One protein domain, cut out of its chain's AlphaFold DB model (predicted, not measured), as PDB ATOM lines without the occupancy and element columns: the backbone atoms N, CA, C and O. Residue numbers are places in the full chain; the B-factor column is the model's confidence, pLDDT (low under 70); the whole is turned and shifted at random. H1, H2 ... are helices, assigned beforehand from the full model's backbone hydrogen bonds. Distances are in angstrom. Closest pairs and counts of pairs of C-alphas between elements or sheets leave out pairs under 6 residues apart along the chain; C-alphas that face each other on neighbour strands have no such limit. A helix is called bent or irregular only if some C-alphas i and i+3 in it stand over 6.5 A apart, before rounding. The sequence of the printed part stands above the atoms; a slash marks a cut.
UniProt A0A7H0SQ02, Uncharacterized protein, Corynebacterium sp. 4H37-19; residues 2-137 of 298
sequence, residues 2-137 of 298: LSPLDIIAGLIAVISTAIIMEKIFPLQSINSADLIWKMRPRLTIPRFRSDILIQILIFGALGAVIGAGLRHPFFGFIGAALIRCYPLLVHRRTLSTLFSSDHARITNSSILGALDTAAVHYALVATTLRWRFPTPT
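What this domain is: This is residues 2 to 137 of the 298 residues of an uncharacterized protein of Corynebacterium sp. 4H37-19 (UniProt A0A7H0SQ02). Three long helices, H1, H3 and H4, make a bundle, and across one end of it lies a loose layer of four shorter helices, H2, H5, H6 and H7, with few contacts among them. From that layer the last residues, 129 to 137, stick out as a free tail. The printed part has 136 residues with seven named helices, H1 to H7 in chain order, and no named strand; the class is all helix. The whole is loose, with a radius of gyration of the C-alphas of 17.7 A and spans of 51 by 49 by 30 A.

How they stand to each other: H1, residues 4 to 24, H3, residues 50 to 69, and H4, residues 73 to 90, form an up and down bundle, each running against the one before it. H1 is close to but not clearly touching H3, at a shallow tilt of 19 degrees, opposite ways; the closest C-alphas, of Gly 10 and Ile 66, are 6.4 A apart. H3 and H4 are a helical hairpin: they touch at a steep tilt of 39 degrees, closest at the C-alphas of Gly 67 and Pro 73, 4.1 A. H4 has a kink of 34 degrees near residue 84. With residues 80 to 84 alone it touches residues 14 to 18 of H1, closest at the C-alphas of Ala 18 and Arg 84, 6.1 A, at a steep tilt of 40 degrees, the same way. H6, residues 104 to 110, is about perpendicular to H1 at 88 degrees and close but not clearly touching, the C-alphas of Ile 24 and Asn 108 being closest at 7.1 A. H6 and H7, residues 117 to 128, are a helical hairpin at a shallow tilt of 28 degrees; H7 touches H6 with residues 123 to 127 alone, closest at the C-alphas of Ala 104 and Thr 127, 5.6 A. H2, residues 32 to 42, and H5, residues 95 to 100, touch no helix but are near H6: the closest C-alphas are Ser 32 and Ile 106, 6.3 A, and Leu 98 and Arg 105, 7.7 A. In H1, H3, H5 and H7 every O i to N i+4 pair is within hydrogen-bond range; in H4 12 of 14 are, in H2 3 of 7 with 3 of 8 O i to N i+3 pairs, and in H6 0 of 3 with 1 of 4.

Where its parts are: H1 begins at C-alpha 4, (-26.091, 39.864, 99.445), and is 30.3 A long. H2 measures 14.8 A, H3 28.5 A, H4 26.3 A, H5 8.8 A, H6 10.6 A and H7 16.4 A, ending at C-alpha 128, (-26.321, 73.244, 100.402). H4 is irregular, C-alphas 84 and 87 being 7.1 A apart; H2 and H6 are only just irregular, with 6.7 A between C-alphas 37 and 40 and 6.6 A between C-alphas 106 and 109.

The domain as a whole: The C-alphas of Ser 3 and Pro 41, the two farthest apart, are 54.2 A apart. The printed part has no cut and no long link. Residues 113 to 118 and 129 to 137 stand free. The mean pLDDT of the printed part is 77.3; 39 residues are under 70, among them 95 to 114 and 122 to 134.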
ATOM      1  N   LEU A   2     -28.138  35.546 105.116       68.12
ATOM      2  CA  LEU A   2     -28.134  36.982 104.801       68.12
ATOM      3  C   LEU A   2     -28.112  37.119 103.281       68.12
ATOM      4  O   LEU A   2     -27.264  36.494 102.639       68.12
ATOM      5  N   SER A   3     -29.049  37.869 102.703       83.44
ATOM      6  CA  SER A   3     -29.003  38.096 101.266       83.44
ATOM      7  C   SER A   3     -27.851  39.066 100.963       83.44
ATOM      8  O   SER A   3     -27.591  39.984 101.747       83.44
ATOM      9  N   PRO A   4     -27.129  38.907  99.839       86.12
ATOM     10  CA  PRO A   4     -26.091  39.864  99.445       86.12
ATOM     11  C   PRO A   4     -26.650  41.291  99.301       86.12
ATOM     12  O   PRO A   4     -25.932  42.269  99.503       86.12
ATOM     13  N   LEU A   5     -27.949  41.408  99.013       88.81
ATOM     14  CA  LEU A   5     -28.670  42.670  98.918       88.81
ATOM     15  C   LEU A   5     -28.757  43.400 100.269       88.81
ATOM     16  O   LEU A   5     -28.539  44.610 100.295       88.81
ATOM     17  N   ASP A   6     -28.972  42.693 101.383       87.19
ATOM     18  CA  ASP A   6     -29.044  43.299 102.726       87.19
ATOM     19  C   ASP A   6     -27.704  43.924 103.139       87.19
ATOM     20  O   ASP A   6     -27.656  45.005 103.729       87.19
ATOM     21  N   ILE A   7     -26.597  43.266 102.779       88.31
ATOM     22  CA  ILE A   7     -25.236  43.734 103.074       88.31
ATOM     23  C   ILE A   7     -24.924  45.000 102.271       88.31
ATOM     24  O   ILE A   7     -24.448  45.992 102.827       88.31
ATOM     25  N   ILE A   8     -25.218  44.986 100.966       91.56
ATOM     26  CA  ILE A   8     -25.012  46.145 100.088       91.56
ATOM     27  C   ILE A   8     -25.886  47.317 100.550       91.56
ATOM     28  O   ILE A   8     -25.396  48.442 100.657       91.56
ATOM     29  N   ALA A   9     -27.154  47.060 100.882       91.62
ATOM     30  CA  ALA A   9     -28.060  48.071 101.413       91.62
ATOM     31  C   ALA A   9     -27.533  48.660 102.730       91.62
ATOM     32  O   ALA A   9     -27.490  49.880 102.874       91.62
ATOM     33  N   GLY A  10     -27.037  47.827 103.649       90.44
ATOM     34  CA  GLY A  10     -26.443  48.282 104.906       90.44
ATOM     35  C   GLY A  10     -25.229  49.188 104.691       90.44
ATOM     36  O   GLY A  10     -25.122  50.245 105.315       90.44
ATOM     37  N   LEU A  11     -24.343  48.834 103.755       91.44
ATOM     38  CA  LEU A  11     -23.178  49.653 103.416       91.44
ATOM     39  C   LEU A  11     -23.589  51.009 102.821       91.44
ATOM     40  O   LEU A  11     -23.083  52.050 103.248       91.44
ATOM     41  N   ILE A  12     -24.531  51.010 101.872       94.12
ATOM     42  CA  ILE A  12     -25.054  52.241 101.267       94.12
ATOM     43  C   ILE A  12     -25.731  53.110 102.332       94.12
ATOM     44  O   ILE A  12     -25.520  54.324 102.336       94.12
ATOM     45  N   ALA A  13     -26.485  52.518 103.262       92.25
ATOM     46  CA  ALA A  13     -27.131  53.232 104.358       92.25
ATOM     47  C   ALA A  13     -26.102  53.940 105.249       92.25
ATOM     48  O   ALA A  13     -26.237  55.136 105.512       92.25
ATOM     49  N   VAL A  14     -25.032  53.250 105.655       93.19
ATOM     50  CA  VAL A  14     -23.965  53.847 106.475       93.19
ATOM     51  C   VAL A  14     -23.246  54.961 105.712       93.19
ATOM     52  O   VAL A  14     -23.089  56.058 106.243       93.19
ATOM     53  N   ILE A  15     -22.855  54.736 104.456       93.44
ATOM     54  CA  ILE A  15     -22.132  55.741 103.660       93.44
ATOM     55  C   ILE A  15     -23.003  56.978 103.410       93.44
ATOM     56  O   ILE A  15     -22.566  58.105 103.645       93.44
ATOM     57  N   SER A  16     -24.244  56.790 102.961       92.56
ATOM     58  CA  SER A  16     -25.167  57.900 102.696       92.56
ATOM     59  C   SER A  16     -25.476  58.690 103.969       92.56
ATOM     60  O   SER A  16     -25.397  59.920 103.950       92.56
ATOM     61  N   THR A  17     -25.713  58.012 105.096       91.25
ATOM     62  CA  THR A  17     -25.919  58.671 106.396       91.25
ATOM     63  C   THR A  17     -24.663  59.417 106.847       91.25
ATOM     64  O   THR A  17     -24.776  60.540 107.331       91.25
ATOM     65  N   ALA A  18     -23.461  58.868 106.640       90.88
ATOM     66  CA  ALA A  18     -22.206  59.555 106.954       90.88
ATOM     67  C   ALA A  18     -22.034  60.844 106.135       90.88
ATOM     68  O   ALA A  18     -21.623  61.869 106.680       90.88
ATOM     69  N   ILE A  19     -22.387  60.816 104.844       88.25
ATOM     70  CA  ILE A  19     -22.353  61.999 103.973       88.25
ATOM     71  C   ILE A  19     -23.361  63.046 104.458       88.25
ATOM     72  O   ILE A  19     -23.005  64.218 104.575       88.25
ATOM     73  N   ILE A  20     -24.598  62.641 104.767       86.38
ATOM     74  CA  ILE A  20     -25.628  63.540 105.312       86.38
ATOM     75  C   ILE A  20     -25.142  64.164 106.620       86.38
ATOM     76  O   ILE A  20     -25.188  65.384 106.772       86.38
ATOM     77  N   MET A  21     -24.626  63.345 107.537       84.81
ATOM     78  CA  MET A  21     -24.094  63.806 108.815       84.81
ATOM     79  C   MET A  21     -22.932  64.770 108.618       84.81
ATOM     80  O   MET A  21     -22.928  65.809 109.251       84.81
ATOM     81  N   GLU A  22     -21.996  64.529 107.701       83.31
ATOM     82  CA  GLU A  22     -20.906  65.482 107.444       83.31
ATOM     83  C   GLU A  22     -21.395  66.814 106.845       83.31
ATOM     84  O   GLU A  22     -20.748  67.847 107.026       83.31
ATOM     85  N   LYS A  23     -22.535  66.817 106.142       78.00
ATOM     86  CA  LYS A  23     -23.145  68.043 105.606       78.00
ATOM     87  C   LYS A  23     -23.927  68.825 106.660       78.00
ATOM     88  O   LYS A  23     -23.833  70.048 106.672       78.00
ATOM     89  N   ILE A  24     -24.682  68.142 107.521       76.06
ATOM     90  CA  ILE A  24     -25.514  68.782 108.553       76.06
ATOM     91  C   ILE A  24     -24.672  69.083 109.804       76.06
ATOM     92  O   ILE A  24     -24.602  70.225 110.252       76.06
ATOM     93  N   PHE A  25     -23.965  68.077 110.309       76.94
ATOM     94  CA  PHE A  25     -23.137  68.099 111.514       76.94
ATOM     95  C   PHE A  25     -21.685  67.722 111.178       76.94
ATOM     96  O   PHE A  25     -21.260  66.595 111.434       76.94
ATOM     97  N   PRO A  26     -20.890  68.622 110.574       77.75
ATOM     98  CA  PRO A  26     -19.501  68.308 110.256       77.75
ATOM     99  C   PRO A  26     -18.726  67.947 111.532       77.75
ATOM    100  O   PRO A  26     -18.886  68.614 112.554       77.75
ATOM    101  N   LEU A  27     -17.850  66.934 111.473       78.50
ATOM    102  CA  LEU A  27     -17.045  66.533 112.650       78.50
ATOM    103  C   LEU A  27     -16.211  67.693 113.178       78.50
ATOM    104  O   LEU A  27     -16.105  67.915 114.375       78.50
ATOM    105  N   GLN A  28     -15.647  68.473 112.262       77.06
ATOM    106  CA  GLN A  28     -14.903  69.686 112.582       77.06
ATOM    107  C   GLN A  28     -15.832  70.908 112.571       77.06
ATOM    108  O   GLN A  28     -15.556  71.895 111.887       77.06
ATOM    109  N   SER A  29     -16.968  70.822 113.267       74.38
ATOM    110  CA  SER A  29     -17.786  72.001 113.561       74.38
ATOM    111  C   SER A  29     -17.116  72.818 114.664       74.38
ATOM    112  O   SER A  29     -16.547  72.262 115.605       74.38
ATOM    113  N   ILE A  30     -17.148  74.143 114.540       72.31
ATOM    114  CA  ILE A  30     -16.570  75.038 115.542       72.31
ATOM    115  C   ILE A  30     -17.708  75.816 116.188       72.31
ATOM    116  O   ILE A  30     -18.451  76.513 115.500       72.31
ATOM    117  N   ASN A  31     -17.818  75.714 117.513       71.75
ATOM    118  CA  ASN A  31     -18.701  76.577 118.284       71.75
ATOM    119  C   ASN A  31     -18.130  78.005 118.299       71.75
ATOM    120  O   ASN A  31     -16.931  78.192 118.515       71.75
ATOM    121  N   SER A  32     -18.984  79.010 118.116       69.69
ATOM    122  CA  SER A  32     -18.609  80.429 118.146       69.69
ATOM    123  C   SER A  32     -17.899  80.824 119.449       69.69
ATOM    124  O   SER A  32     -16.910  81.555 119.410       69.69
ATOM    125  N   ALA A  33     -18.335  80.287 120.593       73.62
ATOM    126  CA  ALA A  33     -17.685  80.548 121.879       73.62
ATOM    127  C   ALA A  33     -16.262  79.960 121.938       73.62
ATOM    128  O   ALA A  33     -15.313  80.655 122.298       73.62
ATOM    129  N   ASP A  34     -16.087  78.702 121.518       75.88
ATOM    130  CA  ASP A  34     -14.767  78.059 121.463       75.88
ATOM    131  C   ASP A  34     -13.840  78.752 120.448       75.88
ATOM    132  O   ASP A  34     -12.632  78.855 120.678       75.88
ATOM    133  N   LEU A  35     -14.392  79.269 119.346       77.56
ATOM    134  CA  LEU A  35     -13.636  80.020 118.349       77.56
ATOM    135  C   LEU A  35     -13.009  81.280 118.951       77.56
ATOM    136  O   LEU A  35     -11.816  81.514 118.763       77.56
ATOM    137  N   ILE A  36     -13.814  82.080 119.656       80.50
ATOM    138  CA  ILE A  36     -13.393  83.361 120.233       80.50
ATOM    139  C   ILE A  36     -12.413  83.130 121.384       80.50
ATOM    140  O   ILE A  36     -11.335  83.720 121.392       80.50
ATOM    141  N   TRP A  37     -12.759  82.242 122.320       81.62
ATOM    142  CA  TRP A  37     -12.040  82.124 123.589       81.62
ATOM    143  C   TRP A  37     -10.881  81.124 123.575       81.62
ATOM    144  O   TRP A  37      -9.930  81.294 124.331       81.62
ATOM    145  N   LYS A  38     -10.923  80.081 122.733       82.25
ATOM    146  CA  LYS A  38      -9.905  79.011 122.737       82.25
ATOM    147  C   LYS A  38      -9.070  78.970 121.461       82.25
ATOM    148  O   LYS A  38      -7.857  78.793 121.544       82.25
ATOM    149  N   MET A  39      -9.694  79.113 120.289       79.75
ATOM    150  CA  MET A  39      -9.018  78.861 119.009       79.75
ATOM    151  C   MET A  39      -8.317  80.096 118.433       79.75
ATOM    152  O   MET A  39      -7.189  79.965 117.963       79.75
ATOM    153  N   ARG A  40      -8.921  81.295 118.498       77.81
ATOM    154  CA  ARG A  40      -8.265  82.544 118.055       77.81
ATOM    155  C   ARG A  40      -6.938  82.811 118.782       77.81
ATOM    156  O   ARG A  40      -5.968  83.082 118.083       77.81
ATOM    157  N   PRO A  41      -6.836  82.680 120.123       82.62
ATOM    158  CA  PRO A  41      -5.572  82.928 120.822       82.62
ATOM    159  C   PRO A  41      -4.489  81.889 120.509       82.62
ATOM    160  O   PRO A  41      -3.310  82.214 120.470       82.62
ATOM    161  N   ARG A  42      -4.879  80.626 120.291       79.94
ATOM    162  CA  ARG A  42      -3.941  79.508 120.083       79.94
ATOM    163  C   ARG A  42      -3.594  79.252 118.619       79.94
ATOM    164  O   ARG A  42      -2.760  78.390 118.355       79.94
ATOM    165  N   LEU A  43      -4.281  79.918 117.685       75.75
ATOM    166  CA  LEU A  43      -4.163  79.763 116.227       75.75
ATOM    167  C   LEU A  43      -4.213  78.304 115.724       75.75
ATOM    168  O   LEU A  43      -3.801  77.997 114.606       75.75
ATOM    169  N   THR A  44      -4.739  77.390 116.537       74.50
ATOM    170  CA  THR A  44      -4.724  75.946 116.306       74.50
ATOM    171  C   THR A  44      -6.089  75.351 116.625       74.50
ATOM    172  O   THR A  44      -6.803  75.812 117.518       74.50
ATOM    173  N   ILE A  45      -6.462  74.316 115.871       74.19
ATOM    174  CA  ILE A  45      -7.710  73.581 116.075       74.19
ATOM    175  C   ILE A  45      -7.357  72.253 116.745       74.19
ATOM    176  O   ILE A  45      -6.565  71.488 116.181       74.19
ATOM    177  N   PRO A  46      -7.906  71.959 117.937       72.94
ATOM    178  CA  PRO A  46      -7.656  70.688 118.597       72.94
ATOM    179  C   PRO A  46      -8.185  69.542 117.730       72.94
ATOM    180  O   PRO A  46      -9.324  69.568 117.267       72.94
ATOM    181  N   ARG A  47      -7.340  68.527 117.507       68.69
ATOM    182  CA  ARG A  47      -7.688  67.358 116.678       68.69
ATOM    183  C   ARG A  47      -8.782  66.497 117.295       68.69
ATOM    184  O   ARG A  47      -9.528  65.857 116.564       68.69
ATOM    185  N   PHE A  48      -8.835  66.460 118.621       75.56
ATOM    186  CA  PHE A  48      -9.745  65.619 119.374       75.56
ATOM    187  C   PHE A  48     -10.496  66.476 120.385       75.56
ATOM    188  O   PHE A  48      -9.897  67.280 121.102       75.56
ATOM    189  N   ARG A  49     -11.814  66.323 120.401       79.38
ATOM    190  CA  ARG A  49     -12.740  67.016 121.291       79.38
ATOM    191  C   ARG A  49     -13.838  66.031 121.692       79.38
ATOM    192  O   ARG A  49     -14.086  65.051 120.986       79.38
ATOM    193  N   SER A  50     -14.481  66.280 122.828       82.00
ATOM    194  CA  SER A  50     -15.542  65.412 123.346       82.00
ATOM    195  C   SER A  50     -16.754  65.341 122.410       82.00
ATOM    196  O   SER A  50     -17.329  64.269 122.261       82.00
ATOM    197  N   ASP A  51     -17.097  66.426 121.712       81.44
ATOM    198  CA  ASP A  51     -18.165  66.459 120.703       81.44
ATOM    199  C   ASP A  51     -17.876  65.524 119.517       81.44
ATOM    200  O   ASP A  51     -18.755  64.780 119.090       81.44
ATOM    201  N   ILE A  52     -16.632  65.501 119.032       85.25
ATOM    202  CA  ILE A  52     -16.184  64.584 117.973       85.25
ATOM    203  C   ILE A  52     -16.332  63.130 118.433       85.25
ATOM    204  O   ILE A  52     -16.873  62.306 117.693       85.25
ATOM    205  N   LEU A  53     -15.889  62.818 119.655       88.69
ATOM    206  CA  LEU A  53     -16.006  61.472 120.217       88.69
ATOM    207  C   LEU A  53     -17.474  61.047 120.335       88.69
ATOM    208  O   LEU A  53     -17.825  59.961 119.885       88.69
ATOM    209  N   ILE A  54     -18.336  61.912 120.871       88.44
ATOM    210  CA  ILE A  54     -19.773  61.643 121.002       88.44
ATOM    211  C   ILE A  54     -20.401  61.388 119.626       88.44
ATOM    212  O   ILE A  54     -21.133  60.414 119.468       88.44
ATOM    213  N   GLN A  55     -20.079  62.188 118.604       89.38
ATOM    214  CA  GLN A  55     -20.590  61.960 117.248       89.38
ATOM    215  C   GLN A  55     -20.141  60.616 116.664       89.38
ATOM    216  O   GLN A  55     -20.942  59.935 116.025       89.38
ATOM    217  N   ILE A  56     -18.878  60.227 116.870       91.88
ATOM    218  CA  ILE A  56     -18.359  58.935 116.406       91.88
ATOM    219  C   ILE A  56     -19.040  57.787 117.154       91.88
ATOM    220  O   ILE A  56     -19.420  56.811 116.518       91.88
ATOM    221  N   LEU A  57     -19.244  57.907 118.469       93.06
ATOM    222  CA  LEU A  57     -19.917  56.886 119.274       93.06
ATOM    223  C   LEU A  57     -21.388  56.724 118.881       93.06
ATOM    224  O   LEU A  57     -21.836  55.598 118.687       93.06
ATOM    225  N   ILE A  58     -22.127  57.823 118.698       91.00
ATOM    226  CA  ILE A  58     -23.529  57.794 118.248       91.00
ATOM    227  C   ILE A  58     -23.629  57.168 116.852       91.00
ATOM    228  O   ILE A  58     -24.474  56.309 116.606       91.00
ATOM    229  N   PHE A  59     -22.748  57.565 115.931       93.00
ATOM    230  CA  PHE A  59     -22.747  57.018 114.576       93.00
ATOM    231  C   PHE A  59     -22.302  55.548 114.543       93.00
ATOM    232  O   PHE A  59     -22.868  54.738 113.810       93.00
ATOM    233  N   GLY A  60     -21.333  55.182 115.381       93.56
ATOM    234  CA  GLY A  60     -20.925  53.802 115.613       93.56
ATOM    235  C   GLY A  60     -22.077  52.965 116.158       93.56
ATOM    236  O   GLY A  60     -22.302  51.867 115.665       93.56
ATOM    237  N   ALA A  61     -22.864  53.486 117.104       93.00
ATOM    238  CA  ALA A  61     -24.050  52.806 117.626       93.00
ATOM    239  C   ALA A  61     -25.101  52.566 116.530       93.00
ATOM    240  O   ALA A  61     -25.646  51.468 116.441       93.00
ATOM    241  N   LEU A  62     -25.325  53.534 115.633       90.69
ATOM    242  CA  LEU A  62     -26.176  53.336 114.452       90.69
ATOM    243  C   LEU A  62     -25.634  52.213 113.550       90.69
ATOM    244  O   LEU A  62     -26.388  51.334 113.134       90.69
ATOM    245  N   GLY A  63     -24.322  52.185 113.309       90.94
ATOM    246  CA  GLY A  63     -23.660  51.086 112.604       90.94
ATOM    247  C   GLY A  63     -23.763  49.741 113.322       90.94
ATOM    248  O   GLY A  63     -23.912  48.713 112.670       90.94
ATOM    249  N   ALA A  64     -23.736  49.735 114.654       91.44
ATOM    250  CA  ALA A  64     -23.914  48.541 115.469       91.44
ATOM    251  C   ALA A  64     -25.334  47.989 115.357       91.44
ATOM    252  O   ALA A  64     -25.487  46.776 115.297       91.44
ATOM    253  N   VAL A  65     -26.356  48.848 115.275       89.50
ATOM    254  CA  VAL A  65     -27.746  48.427 115.035       89.50
ATOM    255  C   VAL A  65     -27.864  47.767 113.660       89.50
ATOM    256  O   VAL A  65     -28.362  46.648 113.556       89.50
ATOM    257  N   ILE A  66     -27.326  48.389 112.609       87.75
ATOM    258  CA  ILE A  66     -27.309  47.785 111.264       87.75
ATOM    259  C   ILE A  66     -26.525  46.463 111.282       87.75
ATOM    260  O   ILE A  66     -26.988  45.445 110.773       87.75
ATOM    261  N   GLY A  67     -25.363  46.456 111.936       88.06
ATOM    262  CA  GLY A  67     -24.497  45.291 112.078       88.06
ATOM    263  C   GLY A  67     -25.142  44.152 112.861       88.06
ATOM    264  O   GLY A  67     -25.038  43.008 112.440       88.06
ATOM    265  N   ALA A  68     -25.849  44.432 113.957       86.75
ATOM    266  CA  ALA A  68     -26.638  43.446 114.695       86.75
ATOM    267  C   ALA A  68     -27.716  42.843 113.794       86.75
ATOM    268  O   ALA A  68     -27.940  41.633 113.835       86.75
ATOM    269  N   GLY A  69     -28.290  43.657 112.906       81.19
ATOM    270  CA  GLY A  69     -29.196  43.174 111.882       81.19
ATOM    271  C   GLY A  69     -28.567  42.158 110.924       81.19
ATOM    272  O   GLY A  69     -29.170  41.142 110.581       81.19
ATOM    273  N   LEU A  70     -27.298  42.379 110.588       83.81
ATOM    274  CA  LEU A  70     -26.457  41.487 109.791       83.81
ATOM    275  C   LEU A  70     -25.698  40.441 110.635       83.81
ATOM    276  O   LEU A  70     -24.767  39.820 110.132       83.81
ATOM    277  N   ARG A  71     -26.062  40.228 111.910       86.00
ATOM    278  CA  ARG A  71     -25.408  39.298 112.869       86.00
ATOM    279  C   ARG A  71     -23.949  39.621 113.236       86.00
ATOM    280  O   ARG A  71     -23.277  38.815 113.874       86.00
ATOM    281  N   HIS A  72     -23.469  40.812 112.900       88.94
ATOM    282  CA  HIS A  72     -22.109  41.290 113.147       88.94
ATOM    283  C   HIS A  72     -22.098  42.713 113.752       88.94
ATOM    284  O   HIS A  72     -21.605  43.654 113.124       88.94
ATOM    285  N   PRO A  73     -22.615  42.908 114.985       90.06
ATOM    286  CA  PRO A  73     -22.746  44.236 115.597       90.06
ATOM    287  C   PRO A  73     -21.410  44.954 115.790       90.06
ATOM    288  O   PRO A  73     -21.302  46.147 115.519       90.06
ATOM    289  N   PHE A  74     -20.375  44.223 116.209       93.00
ATOM    290  CA  PHE A  74     -19.055  44.795 116.469       93.00
ATOM    291  C   PHE A  74     -18.381  45.311 115.191       93.00
ATOM    292  O   PHE A  74     -17.870  46.430 115.159       93.00
ATOM    293  N   PHE A  75     -18.445  44.539 114.102       90.44
ATOM    294  CA  PHE A  75     -17.926  44.972 112.804       90.44
ATOM    295  C   PHE A  75     -18.733  46.137 112.224       90.44
ATOM    296  O   PHE A  75     -18.142  47.052 111.654       90.44
ATOM    297  N   GLY A  76     -20.056  46.154 112.424       90.81
ATOM    298  CA  GLY A  76     -20.902  47.293 112.063       90.81
ATOM    299  C   GLY A  76     -20.518  48.573 112.811       90.81
ATOM    300  O   GLY A  76     -20.388  49.629 112.190       90.81
ATOM    301  N   PHE A  77     -20.256  48.472 114.120       95.06
ATOM    302  CA  PHE A  77     -19.780  49.590 114.938       95.06
ATOM    303  C   PHE A  77     -18.448  50.139 114.422       95.06
ATOM    304  O   PHE A  77     -18.335  51.333 114.143       95.06
ATOM    305  N   ILE A  78     -17.447  49.266 114.262       94.25
ATOM    306  CA  ILE A  78     -16.109  49.657 113.802       94.25
ATOM    307  C   ILE A  78     -16.183  50.257 112.400       94.25
ATOM    308  O   ILE A  78     -15.633  51.330 112.170       94.25
ATOM    309  N   GLY A  79     -16.883  49.604 111.471       92.19
ATOM    310  CA  GLY A  79     -17.017  50.076 110.097       92.19
ATOM    311  C   GLY A  79     -17.649  51.465 110.026       92.19
ATOM    312  O   GLY A  79     -17.102  52.360 109.383       92.19
ATOM    313  N   ALA A  80     -18.752  51.686 110.746       93.31
ATOM    314  CA  ALA A  80     -19.398  52.992 110.800       93.31
ATOM    315  C   ALA A  80     -18.513  54.052 111.469       93.31
ATOM    316  O   ALA A  80     -18.388  55.158 110.942       93.31
ATOM    317  N   ALA A  81     -17.844  53.720 112.577       93.12
ATOM    318  CA  ALA A  81     -16.911  54.626 113.239       93.12
ATOM    319  C   ALA A  81     -15.748  55.023 112.312       93.12
ATOM    320  O   ALA A  81     -15.419  56.204 112.214       93.12
ATOM    321  N   LEU A  82     -15.171  54.072 111.570       92.12
ATOM    322  CA  LEU A  82     -14.095  54.328 110.607       92.12
ATOM    323  C   LEU A  82     -14.557  55.203 109.439       92.12
ATOM    324  O   LEU A  82     -13.885  56.180 109.106       92.12
ATOM    325  N   ILE A  83     -15.722  54.900 108.855       91.69
ATOM    326  CA  ILE A  83     -16.331  55.733 107.808       91.69
ATOM    327  C   ILE A  83     -16.553  57.147 108.341       91.69
ATOM    328  O   ILE A  83     -16.255  58.125 107.655       91.69
ATOM    329  N   ARG A  84     -17.015  57.278 109.589       90.12
ATOM    330  CA  ARG A  84     -17.197  58.586 110.207       90.12
ATOM    331  C   ARG A  84     -15.870  59.289 110.444       90.12
ATOM    332  O   ARG A  84     -15.814  60.485 110.222       90.12
ATOM    333  N   CYS A  85     -14.794  58.598 110.800       88.50
ATOM    334  CA  CYS A  85     -13.467  59.196 110.971       88.50
ATOM    335  C   CYS A  85     -12.826  59.694 109.662       88.50
ATOM    336  O   CYS A  85     -11.899  60.503 109.718       88.50
ATOM    337  N   TYR A  86     -13.311  59.270 108.490       86.69
ATOM    338  CA  TYR A  86     -12.733  59.619 107.188       86.69
ATOM    339  C   TYR A  86     -12.443  61.127 106.982       86.69
ATOM    340  O   TYR A  86     -11.326  61.464 106.571       86.69
ATOM    341  N   PRO A  87     -13.348  62.074 107.317       81.38
ATOM    342  CA  PRO A  87     -13.085  63.505 107.158       81.38
ATOM    343  C   PRO A  87     -11.921  64.010 108.022       81.38
ATOM    344  O   PRO A  87     -11.219  64.928 107.600       81.38
ATOM    345  N   LEU A  88     -11.683  63.406 109.194       81.38
ATOM    346  CA  LEU A  88     -10.575  63.770 110.085       81.38
ATOM    347  C   LEU A  88      -9.214  63.358 109.508       81.38
ATOM    348  O   LEU A  88      -8.214  64.032 109.757       81.38
ATOM    349  N   LEU A  89      -9.180  62.262 108.744       79.62
ATOM    350  CA  LEU A  89      -7.960  61.715 108.148       79.62
ATOM    351  C   LEU A  89      -7.566  62.457 106.868       79.62
ATOM    352  O   LEU A  89      -6.397  62.788 106.686       79.62
ATOM    353  N   VAL A  90      -8.541  62.741 105.999       75.50
ATOM    354  CA  VAL A  90      -8.284  63.310 104.667       75.50
ATOM    355  C   VAL A  90      -8.185  64.833 104.691       75.50
ATOM    356  O   VAL A  90      -7.342  65.412 104.010       75.50
ATOM    357  N   HIS A  91      -9.019  65.511 105.482       66.94
ATOM    358  CA  HIS A  91      -9.086  66.970 105.474       66.94
ATOM    359  C   HIS A  91      -8.410  67.541 106.722       66.94
ATOM    360  O   HIS A  91      -9.063  67.881 107.712       66.94
ATOM    361  N   ARG A  92      -7.082  67.701 106.669       63.06
ATOM    362  CA  ARG A  92      -6.364  68.524 107.653       63.06
ATOM    363  C   ARG A  92      -6.649  69.994 107.375       63.06
ATOM    364  O   ARG A  92      -6.092  70.577 106.450       63.06
ATOM    365  N   ARG A  93      -7.548  70.584 108.161       67.38
ATOM    366  CA  ARG A  93      -7.934  71.988 108.008       67.38
ATOM    367  C   ARG A  93      -7.180  72.862 108.994       67.38
ATOM    368  O   ARG A  93      -7.090  72.554 110.179       67.38
ATOM    369  N   THR A  94      -6.636  73.954 108.479       70.25
ATOM    370  CA  THR A  94      -6.068  75.038 109.268       70.25
ATOM    371  C   THR A  94      -7.163  76.053 109.568       70.25
ATOM    372  O   THR A  94      -8.198  76.117 108.904       70.25
ATOM    373  N   LEU A  95      -6.928  76.882 110.578       69.31
ATOM    374  CA  LEU A  95      -7.862  77.930 110.978       69.31
ATOM    375  C   LEU A  95      -8.108  78.928 109.822       69.31
ATOM    376  O   LEU A  95      -9.233  79.370 109.602       69.31
ATOM    377  N   SER A  96      -7.084  79.167 108.995       68.81
ATOM    378  CA  SER A  96      -7.176  79.955 107.760       68.81
ATOM    379  C   SER A  96      -8.055  79.316 106.680       68.81
ATOM    380  O   SER A  96      -8.848  80.024 106.063       68.81
ATOM    381  N   THR A  97      -7.977  77.994 106.467       66.38
ATOM    382  CA  THR A  97      -8.830  77.326 105.469       66.38
ATOM    383  C   THR A  97     -10.283  77.241 105.903       66.38
ATOM    384  O   THR A  97     -11.156  77.203 105.050       66.38
ATOM    385  N   LEU A  98     -10.566  77.266 107.205       65.62
ATOM    386  CA  LEU A  98     -11.935  77.325 107.724       65.62
ATOM    387  C   LEU A  98     -12.580  78.701 107.570       65.62
ATOM    388  O   LEU A  98     -13.777  78.769 107.306       65.62
ATOM    389  N   PHE A  99     -11.805  79.779 107.695       65.25
ATOM    390  CA  PHE A  99     -12.301  81.127 107.419       65.25
ATOM    391  C   PHE A  99     -12.437  81.418 105.923       65.25
ATOM    392  O   PHE A  99     -13.350  82.145 105.541       65.25
ATOM    393  N   SER A 100     -11.579  80.835 105.077       59.44
ATOM    394  CA  SER A 100     -11.709  80.957 103.620       59.44
ATOM    395  C   SER A 100     -12.786  80.037 103.039       59.44
ATOM    396  O   SER A 100     -13.434  80.393 102.055       59.44
ATOM    397  N   SER A 101     -13.037  78.876 103.659       54.62
ATOM    398  CA  SER A 101     -14.095  77.941 103.270       54.62
ATOM    399  C   SER A 101     -15.453  78.311 103.879       54.62
ATOM    400  O   SER A 101     -16.086  77.455 104.483       54.62
ATOM    401  N   ASP A 102     -15.895  79.557 103.699       49.41
ATOM    402  CA  ASP A 102     -17.252  80.049 103.983       49.41
ATOM    403  C   ASP A 102     -17.758  79.900 105.437       49.41
ATOM    404  O   ASP A 102     -17.620  78.879 106.110       49.41
ATOM    405  N   HIS A 103     -18.486  80.903 105.923       49.69
ATOM    406  CA  HIS A 103     -19.096  80.945 107.263       49.69
ATOM    407  C   HIS A 103     -20.055  79.775 107.611       49.69
ATOM    408  O   HIS A 103     -20.501  79.667 108.751       49.69
ATOM    409  N   ALA A 104     -20.316  78.860 106.675       48.53
ATOM    410  CA  ALA A 104     -21.194  77.695 106.776       48.53
ATOM    411  C   ALA A 104     -20.880  76.713 107.926       48.53
ATOM    412  O   ALA A 104     -21.775  76.012 108.385       48.53
ATOM    413  N   ARG A 105     -19.626  76.607 108.395       53.62
ATOM    414  CA  ARG A 105     -19.265  75.650 109.470       53.62
ATOM    415  C   ARG A 105     -19.304  76.239 110.880       53.62
ATOM    416  O   ARG A 105     -19.451  75.479 111.835       53.62
ATOM    417  N   ILE A 106     -19.194  77.562 111.000       51.66
ATOM    418  CA  ILE A 106     -19.286  78.288 112.279       51.66
ATOM    419  C   ILE A 106     -20.762  78.388 112.712       51.66
ATOM    420  O   ILE A 106     -21.069  78.305 113.897       51.66
ATOM    421  N   THR A 107     -21.688  78.465 111.748       49.03
ATOM    422  CA  THR A 107     -23.138  78.577 111.974       49.03
ATOM    423  C   THR A 107     -23.858  77.246 112.221       49.03
ATOM    424  O   THR A 107     -24.907  77.244 112.860       49.03
ATOM    425  N   ASN A 108     -23.326  76.099 111.774       50.78
ATOM    426  CA  ASN A 108     -24.037  74.814 111.900       50.78
ATOM    427  C   ASN A 108     -24.147  74.292 113.342       50.78
ATOM    428  O   ASN A 108     -25.119  73.607 113.656       50.78
ATOM    429  N   SER A 109     -23.213  74.648 114.234       50.97
ATOM    430  CA  SER A 109     -23.358  74.349 115.672       50.97
ATOM    431  C   SER A 109     -24.581  75.047 116.288       50.97
ATOM    432  O   SER A 109     -25.138  74.567 117.271       50.97
ATOM    433  N   SER A 110     -25.055  76.117 115.647       50.81
ATOM    434  CA  SER A 110     -26.227  76.884 116.049       50.81
ATOM    435  C   SER A 110     -27.538  76.354 115.466       50.81
ATOM    436  O   SER A 110     -28.577  76.824 115.893       50.81
ATOM    437  N   ILE A 111     -27.546  75.392 114.527       56.69
ATOM    438  CA  ILE A 111     -28.796  74.896 113.902       56.69
ATOM    439  C   ILE A 111     -29.716  74.212 114.922       56.69
ATOM    440  O   ILE A 111     -30.931  74.387 114.863       56.69
ATOM    441  N   LEU A 112     -29.146  73.443 115.854       56.44
ATOM    442  CA  LEU A 112     -29.906  72.772 116.918       56.44
ATOM    443  C   LEU A 112     -30.302  73.721 118.060       56.44
ATOM    444  O   LEU A 112     -31.242  73.432 118.788       56.44
ATOM    445  N   GLY A 113     -29.590  74.843 118.207       59.34
ATOM    446  CA  GLY A 113     -29.906  75.904 119.169       59.34
ATOM    447  C   GLY A 113     -30.674  77.077 118.556       59.34
ATOM    448  O   GLY A 113     -30.917  78.074 119.232       59.34
ATOM    449  N   ALA A 114     -31.019  77.002 117.271       64.44
ATOM    450  CA  ALA A 114     -31.668  78.093 116.571       64.44
ATOM    451  C   ALA A 114     -33.155  78.103 116.910       64.44
ATOM    452  O   ALA A 114     -33.907  77.185 116.588       64.44
ATOM    453  N   LEU A 115     -33.570  79.209 117.518       75.62
ATOM    454  CA  LEU A 115     -34.939  79.470 117.946       75.62
ATOM    455  C   LEU A 115     -35.870  79.865 116.796       75.62
ATOM    456  O   LEU A 115     -37.060  80.064 117.018       75.62
ATOM    457  N   ASP A 116     -35.348  79.973 115.573       75.88
ATOM    458  CA  ASP A 116     -36.100  80.346 114.381       75.88
ATOM    459  C   ASP A 116     -35.952  79.293 113.275       75.88
ATOM    460  O   ASP A 116     -34.894  79.097 112.668       75.88
ATOM    461  N   THR A 117     -37.071  78.634 112.979       72.62
ATOM    462  CA  THR A 117     -37.165  77.618 111.924       72.62
ATOM    463  C   THR A 117     -36.927  78.174 110.521       72.62
ATOM    464  O   THR A 117     -36.436  77.441 109.659       72.62
ATOM    465  N   ALA A 118     -37.237  79.450 110.275       74.88
ATOM    466  CA  ALA A 118     -36.954  80.097 109.002       74.88
ATOM    467  C   ALA A 118     -35.446  80.319 108.843       74.88
ATOM    468  O   ALA A 118     -34.879  79.923 107.824       74.88
ATOM    469  N   ALA A 119     -34.781  80.853 109.871       73.00
ATOM    470  CA  ALA A 119     -33.330  81.035 109.878       73.00
ATOM    471  C   ALA A 119     -32.572  79.714 109.666       73.00
ATOM    472  O   ALA A 119     -31.665  79.657 108.834       73.00
ATOM    473  N   VAL A 120     -32.988  78.628 110.334       72.94
ATOM    474  CA  VAL A 120     -32.424  77.282 110.111       72.94
ATOM    475  C   VAL A 120     -32.584  76.849 108.660       72.94
ATOM    476  O   VAL A 120     -31.634  76.367 108.043       72.94
ATOM    477  N   HIS A 121     -33.782  77.025 108.103       71.06
ATOM    478  CA  HIS A 121     -34.058  76.648 106.726       71.06
ATOM    479  C   HIS A 121     -33.174  77.424 105.744       71.06
ATOM    480  O   HIS A 121     -32.549  76.814 104.878       71.06
ATOM    481  N   TYR A 122     -33.054  78.745 105.904       69.75
ATOM    482  CA  TYR A 122     -32.199  79.577 105.055       69.75
ATOM    483  C   TYR A 122     -30.715  79.242 105.204       69.75
ATOM    484  O   TYR A 122     -30.013  79.176 104.197       69.75
ATOM    485  N   ALA A 123     -30.240  78.957 106.419       69.50
ATOM    486  CA  ALA A 123     -28.870  78.506 106.646       69.50
ATOM    487  C   ALA A 123     -28.604  77.167 105.939       69.50
ATOM    488  O   ALA A 123     -27.598  77.005 105.246       69.50
ATOM    489  N   LEU A 124     -29.540  76.219 106.032       69.56
ATOM    490  CA  LEU A 124     -29.417  74.924 105.370       69.56
ATOM    491  C   LEU A 124     -29.460  75.066 103.841       69.56
ATOM    492  O   LEU A 124     -28.677  74.421 103.150       69.56
ATOM    493  N   VAL A 125     -30.292  75.959 103.300       67.06
ATOM    494  CA  VAL A 125     -30.318  76.295 101.864       67.06
ATOM    495  C   VAL A 125     -29.000  76.938 101.417       67.06
ATOM    496  O   VAL A 125     -28.449  76.546 100.390       67.06
ATOM    497  N   ALA A 126     -28.460  77.881 102.190       65.62
ATOM    498  CA  ALA A 126     -27.223  78.588 101.856       65.62
ATOM    499  C   ALA A 126     -25.993  77.666 101.885       65.62
ATOM    500  O   ALA A 126     -25.113  77.768 101.035       65.62
ATOM    501  N   THR A 127     -25.944  76.724 102.832       62.16
ATOM    502  CA  THR A 127     -24.847  75.747 102.933       62.16
ATOM    503  C   THR A 127     -24.921  74.647 101.874       62.16
ATOM    504  O   THR A 127     -23.890  74.091 101.487       62.16
ATOM    505  N   THR A 128     -26.122  74.318 101.386       58.12
ATOM    506  CA  THR A 128     -26.321  73.244 100.402       58.12
ATOM    507  C   THR A 128     -26.239  73.703  98.948       58.12
ATOM    508  O   THR A 128     -26.024  72.860  98.073       58.12
ATOM    509  N   LEU A 129     -26.340  75.008  98.663       55.62
ATOM    510  CA  LEU A 129     -26.378  75.528  97.295       55.62
ATOM    511  C   LEU A 129     -25.438  76.718  97.048       55.62
ATOM    512  O   LEU A 129     -25.639  77.813  97.556       55.62
ATOM    513  N   ARG A 130     -24.512  76.529  96.100       52.94
ATOM    514  CA  ARG A 130     -23.889  77.585  95.277       52.94
ATOM    515  C   ARG A 130     -24.172  77.341  93.781       52.94
ATOM    516  O   ARG A 130     -23.253  77.310  92.969       52.94
ATOM    517  N   TRP A 131     -25.424  77.071  93.402       49.09
ATOM    518  CA  TRP A 131     -25.762  76.738  92.007       49.09
ATOM    519  C   TRP A 131     -26.244  77.969  91.233       49.09
ATOM    520  O   TRP A 131     -27.099  78.715  91.707       49.09
ATOM    521  N   ARG A 132     -25.684  78.166  90.030       52.66
ATOM    522  CA  ARG A 132     -26.042  79.246  89.095       52.66
ATOM    523  C   ARG A 132     -27.522  79.160  88.725       52.66
ATOM    524  O   ARG A 132     -28.018  78.079  88.415       52.66
ATOM    525  N   PHE A 133     -28.206  80.302  88.747       54.25
ATOM    526  CA  PHE A 133     -29.623  80.403  88.408       54.25
ATOM    527  C   PHE A 133     -29.849  80.001  86.940       54.25
ATOM    528  O   PHE A 133     -29.347  80.684  86.047       54.25
ATOM    529  N   PRO A 134     -30.574  78.901  86.661       64.00
ATOM    530  CA  PRO A 134     -30.940  78.551  85.295       64.00
ATOM    531  C   PRO A 134     -31.973  79.539  84.743       64.00
ATOM    532  O   PRO A 134     -32.654  80.237  85.499       64.00
ATOM    533  N   THR A 135     -32.133  79.541  83.421       75.81
ATOM    534  CA  THR A 135     -33.064  80.416  82.699       75.81
ATOM    535  C   THR A 135     -34.499  80.348  83.255       75.81
ATOM    536  O   THR A 135     -34.945  79.284  83.731       75.81
ATOM    537  N   PRO A 136     -35.237  81.476  83.234       78.56
ATOM    538  CA  PRO A 136     -36.628  81.524  83.675       78.56
ATOM    539  C   PRO A 136     -37.478  80.541  82.862       78.56
ATOM    540  O   PRO A 136     -37.267  80.349  81.669       78.56
ATOM    541  N   THR A 137     -38.422  79.871  83.523       83.44
ATOM    542  CA  THR A 137     -39.300  78.877  82.893       83.44
ATOM    543  C   THR A 137     -40.717  79.006  83.435       83.44
ATOM    544  O   THR A 137     -40.905  79.257  84.625       83.44
TER     545      THR A 137